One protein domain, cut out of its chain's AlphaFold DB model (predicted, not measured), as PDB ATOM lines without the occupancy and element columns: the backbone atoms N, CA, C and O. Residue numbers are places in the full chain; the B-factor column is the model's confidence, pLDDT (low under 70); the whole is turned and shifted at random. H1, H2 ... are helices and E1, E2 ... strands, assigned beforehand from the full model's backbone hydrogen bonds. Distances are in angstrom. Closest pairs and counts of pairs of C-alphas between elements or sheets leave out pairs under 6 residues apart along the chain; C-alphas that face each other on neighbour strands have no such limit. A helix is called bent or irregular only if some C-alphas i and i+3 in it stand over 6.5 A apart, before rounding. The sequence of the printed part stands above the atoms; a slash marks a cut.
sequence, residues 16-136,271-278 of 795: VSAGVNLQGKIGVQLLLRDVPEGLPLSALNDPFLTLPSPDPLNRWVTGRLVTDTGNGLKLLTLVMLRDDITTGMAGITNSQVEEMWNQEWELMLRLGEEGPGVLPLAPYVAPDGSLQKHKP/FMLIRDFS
ATOM      1  N   VAL A  16     -52.874 -49.523 -25.717       41.22
ATOM      2  CA  VAL A  16     -53.064 -50.816 -25.080       41.22
ATOM      3  C   VAL A  16     -51.839 -51.089 -24.208       41.22
ATOM      4  O   VAL A  16     -50.699 -50.908 -24.629       41.22
ATOM      5  N   SER A  17     -52.112 -51.434 -22.959       43.31
ATOM      6  CA  SER A  17     -51.220 -51.291 -21.813       43.31
ATOM      7  C   SER A  17     -50.977 -52.630 -21.118       43.31
ATOM      8  O   SER A  17     -51.722 -53.589 -21.312       43.31
ATOM      9  N   ALA A  18     -49.916 -52.697 -20.312       49.84
ATOM     10  CA  ALA A  18     -49.539 -53.884 -19.547       49.84
ATOM     11  C   ALA A  18     -49.912 -53.690 -18.070       49.84
ATOM     12  O   ALA A  18     -49.469 -52.730 -17.444       49.84
ATOM     13  N   GLY A  19     -50.744 -54.565 -17.507       44.81
ATOM     14  CA  GLY A  19     -51.129 -54.500 -16.093       44.81
ATOM     15  C   GLY A  19     -50.223 -55.347 -15.198       44.81
ATOM     16  O   GLY A  19     -50.026 -56.525 -15.481       44.81
ATOM     17  N   VAL A  20     -49.739 -54.779 -14.091       53.38
ATOM     18  CA  VAL A  20     -49.347 -55.523 -12.885       53.38
ATOM     19  C   VAL A  20     -50.572 -55.531 -11.975       53.38
ATOM     20  O   VAL A  20     -50.966 -54.502 -11.415       53.38
ATOM     21  N   ASN A  21     -51.241 -56.678 -11.882       46.34
ATOM     22  CA  ASN A  21     -52.426 -56.789 -11.042       46.34
ATOM     23  C   ASN A  21     -51.978 -56.882  -9.580       46.34
ATOM     24  O   ASN A  21     -51.219 -57.787  -9.232       46.34
ATOM     25  N   LEU A  22     -52.419 -55.951  -8.729       47.62
ATOM     26  CA  LEU A  22     -52.212 -56.115  -7.294       47.62
ATOM     27  C   LEU A  22     -53.170 -57.199  -6.810       47.62
ATOM     28  O   LEU A  22     -54.274 -57.346  -7.336       47.62
ATOM     29  N   GLN A  23     -52.793 -57.935  -5.771       43.47
ATOM     30  CA  GLN A  23     -53.777 -58.715  -5.029       43.47
ATOM     31  C   GLN A  23     -54.786 -57.735  -4.391       43.47
ATOM     32  O   GLN A  23     -54.501 -57.118  -3.368       43.47
ATOM     33  N   GLY A  24     -55.940 -57.520  -5.039       53.25
ATOM     34  CA  GLY A  24     -56.962 -56.554  -4.619       53.25
ATOM     35  C   GLY A  24     -57.805 -55.992  -5.776       53.25
ATOM     36  O   GLY A  24     -57.682 -56.418  -6.917       53.25
ATOM     37  N   LYS A  25     -58.682 -55.015  -5.483       69.19
ATOM     38  CA  LYS A  25     -59.532 -54.317  -6.480       69.19
ATOM     39  C   LYS A  25     -58.819 -53.188  -7.242       69.19
ATOM     40  O   LYS A  25     -59.468 -52.435  -7.967       69.19
ATOM     41  N   ILE A  26     -57.523 -52.998  -7.014       77.94
ATOM     42  CA  ILE A  26     -56.731 -51.897  -7.566       77.94
ATOM     43  C   ILE A  26     -55.457 -52.501  -8.163       77.94
ATOM     44  O   ILE A  26     -54.895 -53.401  -7.566       77.94
ATOM     45  N   GLY A  27     -55.029 -52.045  -9.334       83.62
ATOM     46  CA  GLY A  27     -53.873 -52.501 -10.106       83.62
ATOM     47  C   GLY A  27     -52.894 -51.357 -10.379       83.62
ATOM     48  O   GLY A  27     -53.286 -50.189 -10.322       83.62
ATOM     49  N   VAL A  28     -51.651 -51.668 -10.755       87.62
ATOM     50  CA  VAL A  28     -50.755 -50.690 -11.394       87.62
ATOM     51  C   VAL A  28     -50.557 -51.096 -12.846       87.62
ATOM     52  O   VAL A  28     -50.070 -52.177 -13.150       87.62
ATOM     53  N   GLN A  29     -50.955 -50.232 -13.765       89.06
ATOM     54  CA  GLN A  29     -50.837 -50.445 -15.198       89.06
ATOM     55  C   GLN A  29     -49.687 -49.611 -15.755       89.06
ATOM     56  O   GLN A  29     -49.718 -48.387 -15.670       89.06
ATOM     57  N   LEU A  30     -48.686 -50.259 -16.343       91.56
ATOM     58  CA  LEU A  30     -47.568 -49.582 -16.992       91.56
ATOM     59  C   LEU A  30     -48.035 -48.937 -18.296       91.56
ATOM     60  O   LEU A  30     -48.757 -49.554 -19.091       91.56
ATOM     61  N   LEU A  31     -47.605 -47.698 -18.523       89.12
ATOM     62  CA  LEU A  31     -47.818 -47.029 -19.796       89.12
ATOM     63  C   LEU A  31     -46.725 -47.445 -20.779       89.12
ATOM     64  O   LEU A  31     -45.547 -47.545 -20.430       89.12
ATOM     65  N   LEU A  32     -47.134 -47.701 -22.018       89.25
ATOM     66  CA  LEU A  32     -46.227 -48.032 -23.110       89.25
ATOM     67  C   LEU A  32     -45.981 -46.798 -23.972       89.25
ATOM     68  O   LEU A  32     -46.822 -45.900 -24.040       89.25
ATOM     69  N   ARG A  33     -44.835 -46.773 -24.646       85.88
ATOM     70  CA  ARG A  33     -44.515 -45.752 -25.641       85.88
ATOM     71  C   ARG A  33     -45.415 -45.897 -26.857       85.88
ATOM     72  O   ARG A  33     -45.706 -47.012 -27.300       85.88
ATOM     73  N   ASP A  34     -45.761 -44.760 -27.445       81.00
ATOM     74  CA  ASP A  34     -46.393 -44.749 -28.753       81.00
ATOM     75  C   ASP A  34     -45.404 -45.281 -29.794       81.00
ATOM     76  O   ASP A  34     -44.242 -44.872 -29.869       81.00
ATOM     77  N   VAL A  35     -45.874 -46.227 -30.600       81.88
ATOM     78  CA  VAL A  35     -45.083 -46.785 -31.692       81.88
ATOM     79  C   VAL A  35     -45.248 -45.873 -32.910       81.88
ATOM     80  O   VAL A  35     -46.388 -45.516 -33.229       81.88
ATOM     81  N   PRO A  36     -44.160 -45.482 -33.607       79.75
ATOM     82  CA  PRO A  36     -44.273 -44.707 -34.837       79.75
ATOM     83  C   PRO A  36     -45.222 -45.373 -35.834       79.75
ATOM     84  O   PRO A  36     -45.296 -46.601 -35.916       79.75
ATOM     85  N   GLU A  37     -45.952 -44.560 -36.598       82.19
ATOM     86  CA  GLU A  37     -46.965 -45.063 -37.522       82.19
ATOM     87  C   GLU A  37     -46.369 -46.083 -38.508       82.19
ATOM     88  O   GLU A  37     -45.361 -45.824 -39.163       82.19
ATOM     89  N   GLY A  38     -46.987 -47.267 -38.579       82.75
ATOM     90  CA  GLY A  38     -46.553 -48.372 -39.439       82.75
ATOM     91  C   GLY A  38     -45.507 -49.319 -38.838       82.75
ATOM     92  O   GLY A  38     -45.210 -50.331 -39.470       82.75
ATOM     93  N   LEU A  39     -44.976 -49.055 -37.639       86.94
ATOM     94  CA  LEU A  39     -44.055 -49.974 -36.959       86.94
ATOM     95  C   LEU A  39     -44.779 -50.840 -35.909       86.94
ATOM     96  O   LEU A  39     -45.723 -50.377 -35.267       86.94
ATOM     97  N   PRO A  40     -44.360 -52.106 -35.712       87.94
ATOM     98  CA  PRO A  40     -44.854 -52.943 -34.624       87.94
ATOM     99  C   PRO A  40     -44.170 -52.589 -33.295       87.94
ATOM    100  O   PRO A  40     -43.058 -52.065 -33.272       87.94
ATOM    101  N   LEU A  41     -44.798 -52.941 -32.167       85.31
ATOM    102  CA  LEU A  41     -44.225 -52.717 -30.830       85.31
ATOM    103  C   LEU A  41     -42.867 -53.423 -30.644       85.31
ATOM    104  O   LEU A  41     -42.019 -52.927 -29.907       85.31
ATOM    105  N   SER A  42     -42.634 -54.536 -31.346       87.56
ATOM    106  CA  SER A  42     -41.350 -55.251 -31.368       87.56
ATOM    107  C   SER A  42     -40.183 -54.446 -31.929       87.56
ATOM    108  O   SER A  42     -39.042 -54.770 -31.625       87.56
ATOM    109  N   ALA A  43     -40.444 -53.380 -32.692       87.81
ATOM    110  CA  ALA A  43     -39.396 -52.486 -33.177       87.81
ATOM    111  C   ALA A  43     -38.819 -51.585 -32.070       87.81
ATOM    112  O   ALA A  43     -37.762 -50.985 -32.258       87.81
ATOM    113  N   LEU A  44     -39.501 -51.453 -30.924       87.88
ATOM    114  CA  LEU A  44     -38.983 -50.709 -29.778       87.88
ATOM    115  C   LEU A  44     -38.109 -51.621 -28.919       87.88
ATOM    116  O   LEU A  44     -38.589 -52.652 -28.455       87.88
ATOM    117  N   ASN A  45     -36.869 -51.217 -28.635       87.75
ATOM    118  CA  ASN A  45     -36.015 -51.927 -27.672       87.75
ATOM    119  C   ASN A  45     -36.664 -51.934 -26.282       87.75
ATOM    120  O   ASN A  45     -36.868 -52.993 -25.697       87.75
ATOM    121  N   ASP A  46     -37.078 -50.751 -25.824       89.62
ATOM    122  CA  ASP A  46     -37.794 -50.534 -24.573       89.62
ATOM    123  C   ASP A  46     -39.226 -50.036 -24.862       89.62
ATOM    124  O   ASP A  46     -39.385 -48.914 -25.363       89.62
ATOM    125  N   PRO A  47     -40.270 -50.846 -24.599       92.56
ATOM    126  CA  PRO A  47     -41.653 -50.481 -24.876       92.56
ATOM    127  C   PRO A  47     -42.268 -49.619 -23.772       92.56
ATOM    128  O   PRO A  47     -43.360 -49.096 -23.976       92.56
ATOM    129  N   PHE A  48     -41.625 -49.485 -22.609       92.38
ATOM    130  CA  PHE A  48     -42.192 -48.772 -21.469       92.38
ATOM    131  C   PHE A  48     -41.974 -47.265 -21.596       92.38
ATOM    132  O   PHE A  48     -40.954 -46.801 -22.116       92.38
ATOM    133  N   LEU A  49     -42.940 -46.482 -21.117       87.81
ATOM    134  CA  LEU A  49     -42.808 -45.034 -21.028       87.81
ATOM    135  C   LEU A  49     -41.836 -44.683 -19.890       87.81
ATOM    136  O   LEU A  49     -42.239 -44.508 -18.743       87.81
ATOM    137  N   THR A  50     -40.543 -44.648 -20.214       85.44
ATOM    138  CA  THR A  50     -39.457 -44.354 -19.271       85.44
ATOM    139  C   THR A  50     -39.284 -42.835 -19.114       85.44
ATOM    140  O   THR A  50     -39.143 -42.113 -20.103       85.44
ATOM    141  N   LEU A  51     -39.284 -42.356 -17.869       78.56
ATOM    142  CA  LEU A  51     -38.960 -40.982 -17.482       78.56
ATOM    143  C   LEU A  51     -37.435 -40.793 -17.509       78.56
ATOM    144  O   LEU A  51     -36.707 -41.731 -17.157       78.56
ATOM    145  N   PRO A  52     -36.921 -39.609 -17.888       71.56
ATOM    146  CA  PRO A  52     -35.516 -39.286 -17.679       71.56
ATOM    147  C   PRO A  52     -35.161 -39.501 -16.204       71.56
ATOM    148  O   PRO A  52     -35.719 -38.846 -15.330       71.56
ATOM    149  N   SER A  53     -34.261 -40.447 -15.935       70.94
ATOM    150  CA  SER A  53     -33.735 -40.674 -14.591       70.94
ATOM    151  C   SER A  53     -32.353 -40.034 -14.495       70.94
ATOM    152  O   SER A  53     -31.423 -40.500 -15.159       70.94
ATOM    153  N   PRO A  54     -32.204 -38.976 -13.693       59.31
ATOM    154  CA  PRO A  54     -30.900 -38.458 -13.285       59.31
ATOM    155  C   PRO A  54     -30.105 -39.410 -12.371       59.31
ATOM    156  O   PRO A  54     -28.934 -39.151 -12.118       59.31
ATOM    157  N   ASP A  55     -30.688 -40.516 -11.891       70.81
ATOM    158  CA  ASP A  55     -29.963 -41.509 -11.089       70.81
ATOM    159  C   ASP A  55     -29.386 -42.631 -11.974       70.81
ATOM    160  O   ASP A  55     -30.155 -43.294 -12.682       70.81
ATOM    161  N   PRO A  56     -28.075 -42.933 -11.916       73.25
ATOM    162  CA  PRO A  56     -27.527 -44.123 -12.566       73.25
ATOM    163  C   PRO A  56     -28.019 -45.449 -11.959       73.25
ATOM    164  O   PRO A  56     -27.927 -46.472 -12.639       73.25
ATOM    165  N   LEU A  57     -28.535 -45.455 -10.723       80.75
ATOM    166  CA  LEU A  57     -29.099 -46.641 -10.067       80.75
ATOM    167  C   LEU A  57     -30.551 -46.905 -10.445       80.75
ATOM    168  O   LEU A  57     -30.973 -48.061 -10.493       80.75
ATOM    169  N   ASN A  58     -31.309 -45.852 -10.747       84.31
ATOM    170  CA  ASN A  58     -32.754 -45.953 -10.864       84.31
ATOM    171  C   ASN A  58     -33.221 -45.768 -12.309       84.31
ATOM    172  O   ASN A  58     -32.690 -44.985 -13.099       84.31
ATOM    173  N   ARG A  59     -34.263 -46.504 -12.667       87.94
ATOM    174  CA  ARG A  59     -35.036 -46.367 -13.893       87.94
ATOM    175  C   ARG A  59     -36.433 -45.951 -13.493       87.94
ATOM    176  O   ARG A  59     -37.037 -46.565 -12.626       87.94
ATOM    177  N   TRP A  60     -36.947 -44.909 -14.118       87.62
ATOM    178  CA  TRP A  60     -38.254 -44.383 -13.769       87.62
ATOM    179  C   TRP A  60     -39.230 -44.698 -14.889       87.62
ATOM    180  O   TRP A  60     -38.945 -44.428 -16.051       87.62
ATOM    181  N   VAL A  61     -40.370 -45.290 -14.563       90.38
ATOM    182  CA  VAL A  61     -41.386 -45.712 -15.529       90.38
ATOM    183  C   VAL A  61     -42.711 -45.066 -15.163       90.38
ATOM    184  O   VAL A  61     -43.082 -45.002 -13.995       90.38
ATOM    185  N   THR A  62     -43.450 -44.581 -16.153       88.69
ATOM    186  CA  THR A  62     -44.795 -44.057 -15.926       88.69
ATOM    187  C   THR A  62     -45.810 -45.192 -15.892       88.69
ATOM    188  O   THR A  62     -45.850 -46.061 -16.768       88.69
ATOM    189  N   GLY A  63     -46.689 -45.152 -14.899       90.06
ATOM    190  CA  GLY A  63     -47.820 -46.057 -14.797       90.06
ATOM    191  C   GLY A  63     -49.100 -45.342 -14.406       90.06
ATOM    192  O   GLY A  63     -49.188 -44.116 -14.345       90.06
ATOM    193  N   ARG A  64     -50.130 -46.137 -14.165       88.12
ATOM    194  CA  ARG A  64     -51.459 -45.678 -13.800       88.12
ATOM    195  C   ARG A  64     -52.056 -46.624 -12.777       88.12
ATOM    196  O   ARG A  64     -52.111 -47.828 -13.002       88.12
ATOM    197  N   LEU A  65     -52.544 -46.075 -11.677       88.19
ATOM    198  CA  LEU A  65     -53.400 -46.793 -10.753       88.19
ATOM    199  C   LEU A  65     -54.720 -47.094 -11.467       88.19
ATOM    200  O   LEU A  65     -55.364 -46.170 -11.965       88.19
ATOM    201  N   VAL A  66     -55.111 -48.358 -11.545       86.00
ATOM    202  CA  VAL A  66     -56.349 -48.798 -12.204       86.00
ATOM    203  C   VAL A  66     -57.236 -49.556 -11.227       86.00
ATOM    204  O   VAL A  66     -56.741 -50.128 -10.266       86.00
ATOM    205  N   THR A  67     -58.543 -49.579 -11.444       85.56
ATOM    206  CA  THR A  67     -59.450 -50.499 -10.741       85.56
ATOM    207  C   THR A  67     -59.384 -51.908 -11.343       85.56
ATOM    208  O   THR A  67     -58.834 -52.110 -12.424       85.56
ATOM    209  N   ASP A  68     -60.020 -52.878 -10.689       81.19
ATOM    210  CA  ASP A  68     -60.309 -54.224 -11.214       81.19
ATOM    211  C   ASP A  68     -61.027 -54.217 -12.576       81.19
ATOM    212  O   ASP A  68     -60.826 -55.095 -13.411       81.19
ATOM    213  N   THR A  69     -61.833 -53.188 -12.821       83.31
ATOM    214  CA  THR A  69     -62.521 -52.913 -14.090       83.31
ATOM    215  C   THR A  69     -61.630 -52.242 -15.142       83.31
ATOM    216  O   THR A  69     -62.096 -51.961 -16.244       83.31
ATOM    217  N   GLY A  70     -60.361 -51.970 -14.825       80.56
ATOM    218  CA  GLY A  70     -59.400 -51.312 -15.712       80.56
ATOM    219  C   GLY A  70     -59.556 -49.791 -15.800       80.56
ATOM    220  O   GLY A  70     -58.888 -49.156 -16.618       80.56
ATOM    221  N   ASN A  71     -60.412 -49.179 -14.974       82.62
ATOM    222  CA  ASN A  71     -60.593 -47.731 -14.982       82.62
ATOM    223  C   ASN A  71     -59.399 -47.048 -14.324       82.62
ATOM    224  O   ASN A  71     -59.047 -47.346 -13.185       82.62
ATOM    225  N   GLY A  72     -58.796 -46.098 -15.034       81.81
ATOM    226  CA  GLY A  72     -57.712 -45.274 -14.517       81.81
ATOM    227  C   GLY A  72     -58.159 -44.353 -13.387       81.81
ATOM    228  O   GLY A  72     -59.068 -43.554 -13.582       81.81
ATOM    229  N   LEU A  73     -57.478 -44.429 -12.246       82.81
ATOM    230  CA  LEU A  73     -57.688 -43.573 -11.081       82.81
ATOM    231  C   LEU A  73     -56.677 -42.422 -11.028       82.81
ATOM    232  O   LEU A  73     -57.064 -41.267 -10.887       82.81
ATOM    233  N   LYS A  74     -55.380 -42.733 -11.143       83.69
ATOM    234  CA  LYS A  74     -54.286 -41.767 -10.950       83.69
ATOM    235  C   LYS A  74     -53.069 -42.161 -11.781       83.69
ATOM    236  O   LYS A  74     -52.815 -43.351 -11.933       83.69
ATOM    237  N   LEU A  75     -52.326 -41.201 -12.330       84.38
ATOM    238  CA  LEU A  75     -50.998 -41.495 -12.874       84.38
ATOM    239  C   LEU A  75     -49.987 -41.678 -11.746       84.38
ATOM    240  O   LEU A  75     -50.099 -41.042 -10.702       84.38
ATOM    241  N   LEU A  76     -49.001 -42.529 -11.998       87.81
ATOM    242  CA  LEU A  76     -47.949 -42.884 -11.060       87.81
ATOM    243  C   LEU A  76     -46.578 -42.780 -11.727       87.81
ATOM    244  O   LEU A  76     -46.438 -43.046 -12.925       87.81
ATOM    245  N   THR A  77     -45.573 -42.487 -10.915       87.00
ATOM    246  CA  THR A  77     -44.161 -42.675 -11.247       87.00
ATOM    247  C   THR A  77     -43.651 -43.895 -10.488       87.00
ATOM    248  O   THR A  77     -43.719 -43.942  -9.264       87.00
ATOM    249  N   LEU A  78     -43.157 -44.897 -11.210       89.88
ATOM    250  CA  LEU A  78     -42.540 -46.092 -10.649       89.88
ATOM    251  C   LEU A  78     -41.027 -45.923 -10.733       89.88
ATOM    252  O   LEU A  78     -40.463 -45.930 -11.826       89.88
ATOM    253  N   VAL A  79     -40.373 -45.760  -9.592       89.00
ATOM    254  CA  VAL A  79     -38.911 -45.727  -9.492       89.00
ATOM    255  C   VAL A  79     -38.449 -47.156  -9.254       89.00
ATOM    256  O   VAL A  79     -38.848 -47.767  -8.271       89.00
ATOM    257  N   MET A  80     -37.656 -47.706 -10.168       91.75
ATOM    258  CA  MET A  80     -37.223 -49.104 -10.181       91.75
ATOM    259  C   MET A  80     -35.700 -49.201 -10.187       91.75
ATOM    260  O   MET A  80     -35.037 -48.359 -10.791       91.75
ATOM    261  N   LEU A  81     -35.139 -50.248  -9.588       91.31
ATOM    262  CA  LEU A  81     -33.707 -50.535  -9.706       91.31
ATOM    263  C   LEU A  81     -33.351 -50.890 -11.159       91.31
ATOM    264  O   LEU A  81     -34.018 -51.714 -11.786       91.31
ATOM    265  N   ARG A  82     -32.298 -50.275 -11.708       90.44
ATOM    266  CA  ARG A  82     -31.773 -50.604 -13.043       90.44
ATOM    267  C   ARG A  82     -31.151 -51.989 -13.059       90.44
ATOM    268  O   ARG A  82     -30.503 -52.394 -12.100       90.44
ATOM    269  N   ASP A  83     -31.275 -52.683 -14.186       91.56
ATOM    270  CA  ASP A  83     -30.547 -53.935 -14.416       91.56
ATOM    271  C   ASP A  83     -29.058 -53.669 -14.675       91.56
ATOM    272  O   ASP A  83     -28.188 -54.380 -14.177       91.56
ATOM    273  N   ASP A  84     -28.791 -52.619 -15.449       84.25
ATOM    274  CA  ASP A  84     -27.504 -52.169 -15.964       84.25
ATOM    275  C   ASP A  84     -26.993 -50.965 -15.169       84.25
ATOM    276  O   ASP A  84     -26.961 -49.828 -15.642       84.25
ATOM    277  N   ILE A  85     -26.583 -51.217 -13.928       79.31
ATOM    278  CA  ILE A  85     -25.893 -50.206 -13.127       79.31
ATOM    279  C   ILE A  85     -24.511 -49.989 -13.763       79.31
ATOM    280  O   ILE A  85     -23.588 -50.782 -13.587       79.31
ATOM    281  N   THR A  86     -24.399 -48.955 -14.598       59.62
ATOM    282  CA  THR A  86     -23.233 -48.727 -15.464       59.62
ATOM    283  C   THR A  86     -21.964 -48.338 -14.698       59.62
ATOM    284  O   THR A  86     -22.009 -47.736 -13.624       59.62
ATOM    285  N   THR A  87     -20.817 -48.592 -15.335       49.06
ATOM    286  CA  THR A  87     -19.468 -48.160 -14.937       49.06
ATOM    287  C   THR A  87     -19.394 -46.656 -14.642       49.06
ATOM    288  O   THR A  87     -19.800 -45.830 -15.457       49.06
ATOM    289  N   GLY A  88     -18.841 -46.296 -13.482       51.28
ATOM    290  CA  GLY A  88     -18.846 -44.933 -12.924       51.28
ATOM    291  C   GLY A  88     -19.263 -44.891 -11.448       51.28
ATOM    292  O   GLY A  88     -19.171 -43.846 -10.814       51.28
ATOM    293  N   MET A  89     -19.707 -46.035 -10.923       63.09
ATOM    294  CA  MET A  89     -19.945 -46.346  -9.512       63.09
ATOM    295  C   MET A  89     -18.795 -47.209  -8.950       63.09
ATOM    296  O   MET A  89     -19.037 -48.300  -8.439       63.09
ATOM    297  N   ALA A  90     -17.534 -46.813  -9.155       58.97
ATOM    298  CA  ALA A  90     -16.416 -47.617  -8.654       58.97
ATOM    299  C   ALA A  90     -16.529 -47.779  -7.127       58.97
ATOM    300  O   ALA A  90     -16.800 -46.804  -6.431       58.97
ATOM    301  N   GLY A  91     -16.369 -49.008  -6.635       70.62
ATOM    302  CA  GLY A  91     -16.435 -49.327  -5.207       70.62
ATOM    303  C   GLY A  91     -17.836 -49.560  -4.630       70.62
ATOM    304  O   GLY A  91     -17.920 -49.937  -3.467       70.62
ATOM    305  N   ILE A  92     -18.913 -49.387  -5.411       78.50
ATOM    306  CA  ILE A  92     -20.269 -49.722  -4.947       78.50
ATOM    307  C   ILE A  92     -20.584 -51.188  -5.260       78.50
ATOM    308  O   ILE A  92     -20.341 -51.648  -6.376       78.50
ATOM    309  N   THR A  93     -21.155 -51.908  -4.298       86.31
ATOM    310  CA  THR A  93     -21.563 -53.316  -4.418       86.31
ATOM    311  C   THR A  93     -23.081 -53.480  -4.376       86.31
ATOM    312  O   THR A  93     -23.796 -52.574  -3.947       86.31
ATOM    313  N   ASN A  94     -23.606 -54.640  -4.790       90.12
ATOM    314  CA  ASN A  94     -25.047 -54.896  -4.725       90.12
ATOM    315  C   ASN A  94     -25.591 -54.725  -3.298       90.12
ATOM    316  O   ASN A  94     -26.641 -54.118  -3.137       90.12
ATOM    317  N   SER A  95     -24.870 -55.182  -2.266       88.31
ATOM    318  CA  SER A  95     -25.285 -55.021  -0.862       88.31
ATOM    319  C   SER A  95     -25.447 -53.554  -0.462       88.31
ATOM    320  O   SER A  95     -26.424 -53.203   0.193       88.31
ATOM    321  N   GLN A  96     -24.525 -52.690  -0.893       84.56
ATOM    322  CA  GLN A  96     -24.638 -51.250  -0.663       84.56
ATOM    323  C   GLN A  96     -25.816 -50.655  -1.435       84.56
ATOM    324  O   GLN A  96     -26.528 -49.819  -0.895       84.56
ATOM    325  N   VAL A  97     -26.081 -51.121  -2.661       86.50
ATOM    326  CA  VAL A  97     -27.275 -50.706  -3.410       86.50
ATOM    327  C   VAL A  97     -28.555 -51.075  -2.660       86.50
ATOM    328  O   VAL A  97     -29.452 -50.242  -2.573       86.50
ATOM    329  N   GLU A  98     -28.661 -52.278  -2.089       88.88
ATOM    330  CA  GLU A  98     -29.854 -52.660  -1.314       88.88
ATOM    331  C   GLU A  98     -30.029 -51.782  -0.070       88.88
ATOM    332  O   GLU A  98     -31.135 -51.319   0.207       88.88
ATOM    333  N   GLU A  99     -28.933 -51.491   0.631       84.06
ATOM    334  CA  GLU A  99     -28.934 -50.585   1.778       84.06
ATOM    335  C   GLU A  99     -29.390 -49.170   1.385       84.06
ATOM    336  O   GLU A  99     -30.269 -48.601   2.030       84.06
ATOM    337  N   MET A 100     -28.881 -48.631   0.273       81.62
ATOM    338  CA  MET A 100     -29.291 -47.319  -0.243       81.62
ATOM    339  C   MET A 100     -30.796 -47.259  -0.542       81.62
ATOM    340  O   MET A 100     -31.433 -46.238  -0.290       81.62
ATOM    341  N   TRP A 101     -31.385 -48.344  -1.053       86.31
ATOM    342  CA  TRP A 101     -32.825 -48.419  -1.315       86.31
ATOM    343  C   TRP A 101     -33.664 -48.475  -0.038       86.31
ATOM    344  O   TRP A 101     -34.708 -47.825   0.032       86.31
ATOM    345  N   ASN A 102     -33.211 -49.210   0.980       85.62
ATOM    346  CA  ASN A 102     -33.872 -49.225   2.286       85.62
ATOM    347  C   ASN A 102     -33.817 -47.847   2.952       85.62
ATOM    348  O   ASN A 102     -34.829 -47.359   3.452       85.62
ATOM    349  N   GLN A 103     -32.667 -47.180   2.881       81.75
ATOM    350  CA  GLN A 103     -32.497 -45.821   3.383       81.75
ATOM    351  C   GLN A 103     -33.383 -44.813   2.636       81.75
ATOM    352  O   GLN A 103     -34.015 -43.966   3.267       81.75
ATOM    353  N   GLU A 104     -33.477 -44.914   1.304       81.38
ATOM    354  CA  GLU A 104     -34.368 -44.070   0.497       81.38
ATOM    355  C   GLU A 104     -35.838 -44.301   0.881       81.38
ATOM    356  O   GLU A 104     -36.595 -43.345   1.052       81.38
ATOM    357  N   TRP A 105     -36.240 -45.558   1.084       85.88
ATOM    358  CA  TRP A 105     -37.576 -45.910   1.561       85.88
ATOM    359  C   TRP A 105     -37.889 -45.306   2.933       85.88
ATOM    360  O   TRP A 105     -38.905 -44.625   3.085       85.88
ATOM    361  N   GLU A 106     -37.011 -45.501   3.919       83.81
ATOM    362  CA  GLU A 106     -37.186 -44.948   5.263       83.81
ATOM    363  C   GLU A 106     -37.285 -43.427   5.252       83.81
ATOM    364  O   GLU A 106     -38.154 -42.848   5.907       83.81
ATOM    365  N   LEU A 107     -36.405 -42.772   4.497       79.75
ATOM    366  CA  LEU A 107     -36.381 -41.325   4.381       79.75
ATOM    367  C   LEU A 107     -37.693 -40.793   3.806       79.75
ATOM    368  O   LEU A 107     -38.271 -39.853   4.349       79.75
ATOM    369  N   MET A 108     -38.210 -41.424   2.753       79.50
ATOM    370  CA  MET A 108     -39.487 -41.019   2.177       79.50
ATOM    371  C   MET A 108     -40.667 -41.260   3.123       79.50
ATOM    372  O   MET A 108     -41.574 -40.432   3.170       79.50
ATOM    373  N   LEU A 109     -40.652 -42.343   3.907       82.69
ATOM    374  CA  LEU A 109     -41.661 -42.558   4.946       82.69
ATOM    375  C   LEU A 109     -41.609 -41.472   6.030       82.69
ATOM    376  O   LEU A 109     -42.662 -41.038   6.494       82.69
ATOM    377  N   ARG A 110     -40.409 -41.017   6.418       82.75
ATOM    378  CA  ARG A 110     -40.230 -39.934   7.403       82.75
ATOM    379  C   ARG A 110     -40.694 -38.578   6.872       82.75
ATOM    380  O   ARG A 110     -41.235 -37.796   7.644       82.75
ATOM    381  N   LEU A 111     -40.505 -38.314   5.579       75.69
ATOM    382  CA  LEU A 111     -40.973 -37.083   4.936       75.69
ATOM    383  C   LEU A 111     -42.501 -37.046   4.757       75.69
ATOM    384  O   LEU A 111     -43.090 -35.969   4.735       75.69
ATOM    385  N   GLY A 112     -43.165 -38.202   4.653       76.62
ATOM    386  CA  GLY A 112     -44.628 -38.286   4.608       76.62
ATOM    387  C   GLY A 112     -45.252 -37.522   3.430       76.62
ATOM    388  O   GLY A 112     -44.783 -37.627   2.297       76.62
ATOM    389  N   GLU A 113     -46.325 -36.766   3.693       68.12
ATOM    390  CA  GLU A 113     -47.032 -35.954   2.681       68.12
ATOM    391  C   GLU A 113     -46.227 -34.741   2.189       68.12
ATOM    392  O   GLU A 113     -46.497 -34.228   1.100       68.12
ATOM    393  N   GLU A 114     -45.245 -34.301   2.977       62.22
ATOM    394  CA  GLU A 114     -44.329 -33.218   2.611       62.22
ATOM    395  C   GLU A 114     -43.223 -33.710   1.665       62.22
ATOM    396  O   GLU A 114     -42.619 -32.909   0.958       62.22
ATOM    397  N   GLY A 115     -42.975 -35.024   1.606       62.91
ATOM    398  CA  GLY A 115     -42.025 -35.648   0.683       62.91
ATOM    399  C   GLY A 115     -42.590 -35.881  -0.725       62.91
ATOM    400  O   GLY A 115     -43.721 -35.496  -1.015       62.91
ATOM    401  N   PRO A 116     -41.853 -36.576  -1.618       59.69
ATOM    402  CA  PRO A 116     -42.228 -36.822  -3.022       59.69
ATOM    403  C   PRO A 116     -43.464 -37.728  -3.240       59.69
ATOM    404  O   PRO A 116     -43.600 -38.349  -4.293       59.69
ATOM    405  N   GLY A 117     -44.371 -37.823  -2.262       67.75
ATOM    406  CA  GLY A 117     -45.662 -38.491  -2.395       67.75
ATOM    407  C   GLY A 117     -45.527 -39.988  -2.644       67.75
ATOM    408  O   GLY A 117     -46.046 -40.501  -3.637       67.75
ATOM    409  N   VAL A 118     -44.804 -40.700  -1.772       76.38
ATOM    410  CA  VAL A 118     -44.748 -42.164  -1.844       76.38
ATOM    411  C   VAL A 118     -46.104 -42.746  -1.488       76.38
ATOM    412  O   VAL A 118     -46.700 -42.408  -0.469       76.38
ATOM    413  N   LEU A 119     -46.571 -43.667  -2.323       79.44
ATOM    414  CA  LEU A 119     -47.767 -44.453  -2.076       79.44
ATOM    415  C   LEU A 119     -47.339 -45.812  -1.504       79.44
ATOM    416  O   LEU A 119     -46.959 -46.690  -2.286       79.44
ATOM    417  N   PRO A 120     -47.399 -46.023  -0.171       77.38
ATOM    418  CA  PRO A 120     -47.077 -47.302   0.458       77.38
ATOM    419  C   PRO A 120     -48.199 -48.310   0.184       77.38
ATOM    420  O   PRO A 120     -49.039 -48.622   1.027       77.38
ATOM    421  N   LEU A 121     -48.264 -48.785  -1.055       78.19
ATOM    422  CA  LEU A 121     -49.228 -49.785  -1.476       78.19
ATOM    423  C   LEU A 121     -48.791 -51.142  -0.904       78.19
ATOM    424  O   LEU A 121     -47.702 -51.616  -1.208       78.19
ATOM    425  N   ALA A 122     -49.661 -51.780  -0.113       74.62
ATOM    426  CA  ALA A 122     -49.386 -53.042   0.589       74.62
ATOM    427  C   ALA A 122     -48.689 -54.158  -0.233       74.62
ATOM    428  O   ALA A 122     -47.890 -54.880   0.342       74.62
ATOM    429  N   PRO A 123     -48.920 -54.320  -1.551       74.44
ATOM    430  CA  PRO A 123     -48.206 -55.313  -2.370       74.44
ATOM    431  C   PRO A 123     -46.715 -55.025  -2.622       74.44
ATOM    432  O   PRO A 123     -46.052 -55.836  -3.263       74.44
ATOM    433  N   TYR A 124     -46.224 -53.855  -2.213       75.25
ATOM    434  CA  TYR A 124     -44.856 -53.369  -2.440       75.25
ATOM    435  C   TYR A 124     -44.103 -53.123  -1.127       75.25
ATOM    436  O   TYR A 124     -42.959 -52.673  -1.127       75.25
ATOM    437  N   VAL A 125     -44.755 -53.410  -0.002       82.50
ATOM    438  CA  VAL A 125     -44.227 -53.214   1.342       82.50
ATOM    439  C   VAL A 125     -44.401 -54.527   2.085       82.50
ATOM    440  O   VAL A 125     -45.492 -55.098   2.111       82.50
ATOM    441  N   ALA A 126     -43.327 -55.025   2.683       84.38
ATOM    442  CA  ALA A 126     -43.390 -56.223   3.497       84.38
ATOM    443  C   ALA A 126     -44.272 -55.991   4.746       84.38
ATOM    444  O   ALA A 126     -44.519 -54.849   5.143       84.38
ATOM    445  N   PRO A 127     -44.766 -57.056   5.409       83.44
ATOM    446  CA  PRO A 127     -45.633 -56.918   6.584       83.44
ATOM    447  C   PRO A 127     -45.029 -56.117   7.750       83.44
ATOM    448  O   PRO A 127     -45.771 -55.618   8.595       83.44
ATOM    449  N   ASP A 128     -43.701 -56.015   7.815       83.81
ATOM    450  CA  ASP A 128     -42.955 -55.237   8.808       83.81
ATOM    451  C   ASP A 128     -42.774 -53.756   8.427       83.81
ATOM    452  O   ASP A 128     -42.226 -52.988   9.215       83.81
ATOM    453  N   GLY A 129     -43.269 -53.339   7.259       84.25
ATOM    454  CA  GLY A 129     -43.118 -51.984   6.741       84.25
ATOM    455  C   GLY A 129     -41.849 -51.766   5.917       84.25
ATOM    456  O   GLY A 129     -41.664 -50.658   5.416       84.25
ATOM    457  N   SER A 130     -40.988 -52.775   5.761       85.50
ATOM    458  CA  SER A 130     -39.784 -52.680   4.930       85.50
ATOM    459  C   SER A 130     -40.112 -52.743   3.438       85.50
ATOM    460  O   SER A 130     -41.183 -53.204   3.023       85.50
ATOM    461  N   LEU A 131     -39.190 -52.253   2.610       87.38
ATOM    462  CA  LEU A 131     -39.362 -52.267   1.167       87.38
ATOM    463  C   LEU A 131     -39.311 -53.707   0.643       87.38
ATOM    464  O   LEU A 131     -38.343 -54.436   0.864       87.38
ATOM    465  N   GLN A 132     -40.345 -54.123  -0.087       89.12
ATOM    466  CA  GLN A 132     -40.376 -55.467  -0.649       89.12
ATOM    467  C   GLN A 132     -39.526 -55.543  -1.923       89.12
ATOM    468  O   GLN A 132     -39.680 -54.742  -2.845       89.12
ATOM    469  N   LYS A 133     -38.662 -56.561  -2.014       90.62
ATOM    470  CA  LYS A 133     -37.967 -56.892  -3.264       90.62
ATOM    471  C   LYS A 133     -38.876 -57.716  -4.178       90.62
ATOM    472  O   LYS A 133     -39.477 -58.706  -3.753       90.62
ATOM    473  N   HIS A 134     -38.963 -57.323  -5.443       91.06
ATOM    474  CA  HIS A 134     -39.738 -58.001  -6.477       91.06
ATOM    475  C   HIS A 134     -38.877 -58.981  -7.265       91.06
ATOM    476  O   HIS A 134     -37.680 -58.775  -7.447       91.06
ATOM    477  N   LYS A 135     -39.517 -60.050  -7.744       93.19
ATOM    478  CA  LYS A 135     -38.901 -61.043  -8.628       93.19
ATOM    479  C   LYS A 135     -38.743 -60.505 -10.049       93.19
ATOM    480  O   LYS A 135     -39.464 -59.572 -10.401       93.19
ATOM    481  N   PRO A 136     -37.854 -61.094 -10.866       95.56
ATOM    482  CA  PRO A 136     -37.619 -60.632 -12.223       95.56
ATOM    483  C   PRO A 136     -38.918 -60.642 -13.025       95.56
ATOM    484  O   PRO A 136     -39.714 -61.582 -12.932       95.56
ATOM    485  N   PHE A 271     -36.008 -53.561  -6.536       91.56
ATOM    486  CA  PHE A 271     -36.841 -52.720  -5.692       91.56
ATOM    487  C   PHE A 271     -37.682 -51.778  -6.543       91.56
ATOM    488  O   PHE A 271     -37.267 -51.373  -7.635       91.56
ATOM    489  N   MET A 272     -38.866 -51.432  -6.038       90.81
ATOM    490  CA  MET A 272     -39.747 -50.483  -6.696       90.81
ATOM    491  C   MET A 272     -40.444 -49.572  -5.695       90.81
ATOM    492  O   MET A 272     -41.090 -50.034  -4.761       90.81
ATOM    493  N   LEU A 273     -40.360 -48.270  -5.945       88.06
ATOM    494  CA  LEU A 273     -41.063 -47.236  -5.203       88.06
ATOM    495  C   LEU A 273     -42.147 -46.651  -6.097       88.06
ATOM    496  O   LEU A 273     -41.906 -46.329  -7.262       88.06
ATOM    497  N   ILE A 274     -43.345 -46.499  -5.546       87.38
ATOM    498  CA  ILE A 274     -44.475 -45.904  -6.254       87.38
ATOM    499  C   ILE A 274     -44.674 -44.503  -5.713       87.38
ATOM    500  O   ILE A 274     -44.901 -44.318  -4.520       87.38
ATOM    501  N   ARG A 275     -44.592 -43.529  -6.610       84.88
ATOM    502  CA  ARG A 275     -44.779 -42.114  -6.322       84.88
ATOM    503  C   ARG A 275     -45.965 -41.577  -7.092       84.88
ATOM    504  O   ARG A 275     -46.348 -42.103  -8.146       84.88
ATOM    505  N   ASP A 276     -46.509 -40.491  -6.579       80.62
ATOM    506  CA  ASP A 276     -47.408 -39.664  -7.354       80.62
ATOM    507  C   ASP A 276     -46.724 -39.174  -8.628       80.62
ATOM    508  O   ASP A 276     -45.542 -38.829  -8.658       80.62
ATOM    509  N   PHE A 277     -47.477 -39.192  -9.725       80.56
ATOM    510  CA  PHE A 277     -46.995 -38.604 -10.959       80.56
ATOM    511  C   PHE A 277     -47.056 -37.087 -10.836       80.56
ATOM    512  O   PHE A 277     -48.126 -36.490 -10.968       80.56
ATOM    513  N   SER A 278     -45.905 -36.473 -10.597       74.31
ATOM    514  CA  SER A 278     -45.755 -35.029 -10.680       74.31
ATOM    515  C   SER A 278     -45.598 -34.636 -12.156       74.31
ATOM    516  O   SER A 278     -44.618 -35.027 -12.793       74.31
TER     517      SER A 278
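AT A GLANCE: This is residues 16 to 136 and 271 to 278 of the 795 residues of an uncharacterized protein of Deltaproteobacteria bacterium (UniProt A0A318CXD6). Look first for a strongly twisted sheet of five antiparallel strands, in which the long E3 and E4 lie side by side, with one long helix, H1, over one face at the E5 end of the sheet. Long loops surround this framework: the loop of residues 31 to 57 reaches as far as 30 A from the mean of all C-alphas, and that of residues 82 to 93 as far as 26 A. The printed part has 129 residues, with five named strands and one named helix in the chain order E1, E2, E3, E4, H1, E5; the sheet's order is E1, E2, E3, E4, E5. The class is mixed, helices and strands, though under half of the residues, 55 of 129, are in named elements. The whole is compact, with a radius of gyration of the C-alphas of 15.8 A and spans of 45 by 38 by 27 A.

IN THESE COORDINATES: Start with the two longest strands. Find C-alpha 58 at (-32.754, -45.953, -10.864); from there E3, residues 58 to 67, runs 27.1 A, and E4, residues 72 to 81, comes back over 25.0 A, with a bend of 55 degrees at residue 75. E2 is residues 26 to 30, 13.3 A long, and E1 is residues 18 to 20, 6.9 A long. H1, residues 94 to 114, begins with C-alpha 94 at (-25.047, -54.896, -4.725) and measures 29.9 A. It has a kink of 36 degrees near residue 108 and is irregular, with C-alphas 110 and 113 lying 9.2 A apart. Beyond the cut, E5, residues 271 to 276, runs 16.9 A and ends with C-alpha 276 at (-47.408, -39.664, -7.354).

HOW THE PARTS SIT: Begin at the hairpin of E3 and E4, antiparallel at 154 degrees, where N 61 and O 78 are 2.8 A apart, within hydrogen-bond range, and C-alphas 64 and 75 face each other at 4.3 A. On the other side of E3 is E2, antiparallel at 137 degrees and also in a hairpin with it; look at N 27 and O 66, 2.7 A apart. Residues 50 to 51 also pair with residues 60 to 61 of E3, antiparallel. E1 and E2 form a third hairpin, with N 20 and O 28 at 2.8 A, and E1 is an edge strand. These four strands form a meander, each the antiparallel neighbour of the one before. E5, the other edge strand, is antiparallel to E4 at 143 degrees, with N 79 and O 273 at 2.8 A. E1 is apart from E4 and from E5, and E2 is apart from E5. H1 is on the sheet at a height over the sheet of 10.1 A, in two layers, a helix on one face of a sheet. It lies over E5 and only just over E4, where 3 of its 21 C-alphas fall, and it runs along the strands, at 19 degrees to E5 on the local plane. The closest C-alphas of H1 and E5, those of Trp 101 and Phe 271, are 7.3 A apart. In H1, 15 of 17 O i to N i+4 pairs are within hydrogen-bond range.

THE WHOLE: Look for the two C-alphas farthest apart, those of Gly 38 and Asp 128, at 48.9 A. Residues 137 to 270 are not printed; C-alphas 136 and 271 are 10.3 A apart across this cut, which falls in the link from H1 to E5. The links from E2 to E3, 27 residues, and from E4 to H1, 12 residues, are long; those from E1 to E2 and from E3 to E4 are tight. The mean pLDDT of the printed part is 79.6; read the B-factor column for values under 70 in residues 16 to 25, residue 54, residues 86 to 90 and residues 113 to 117.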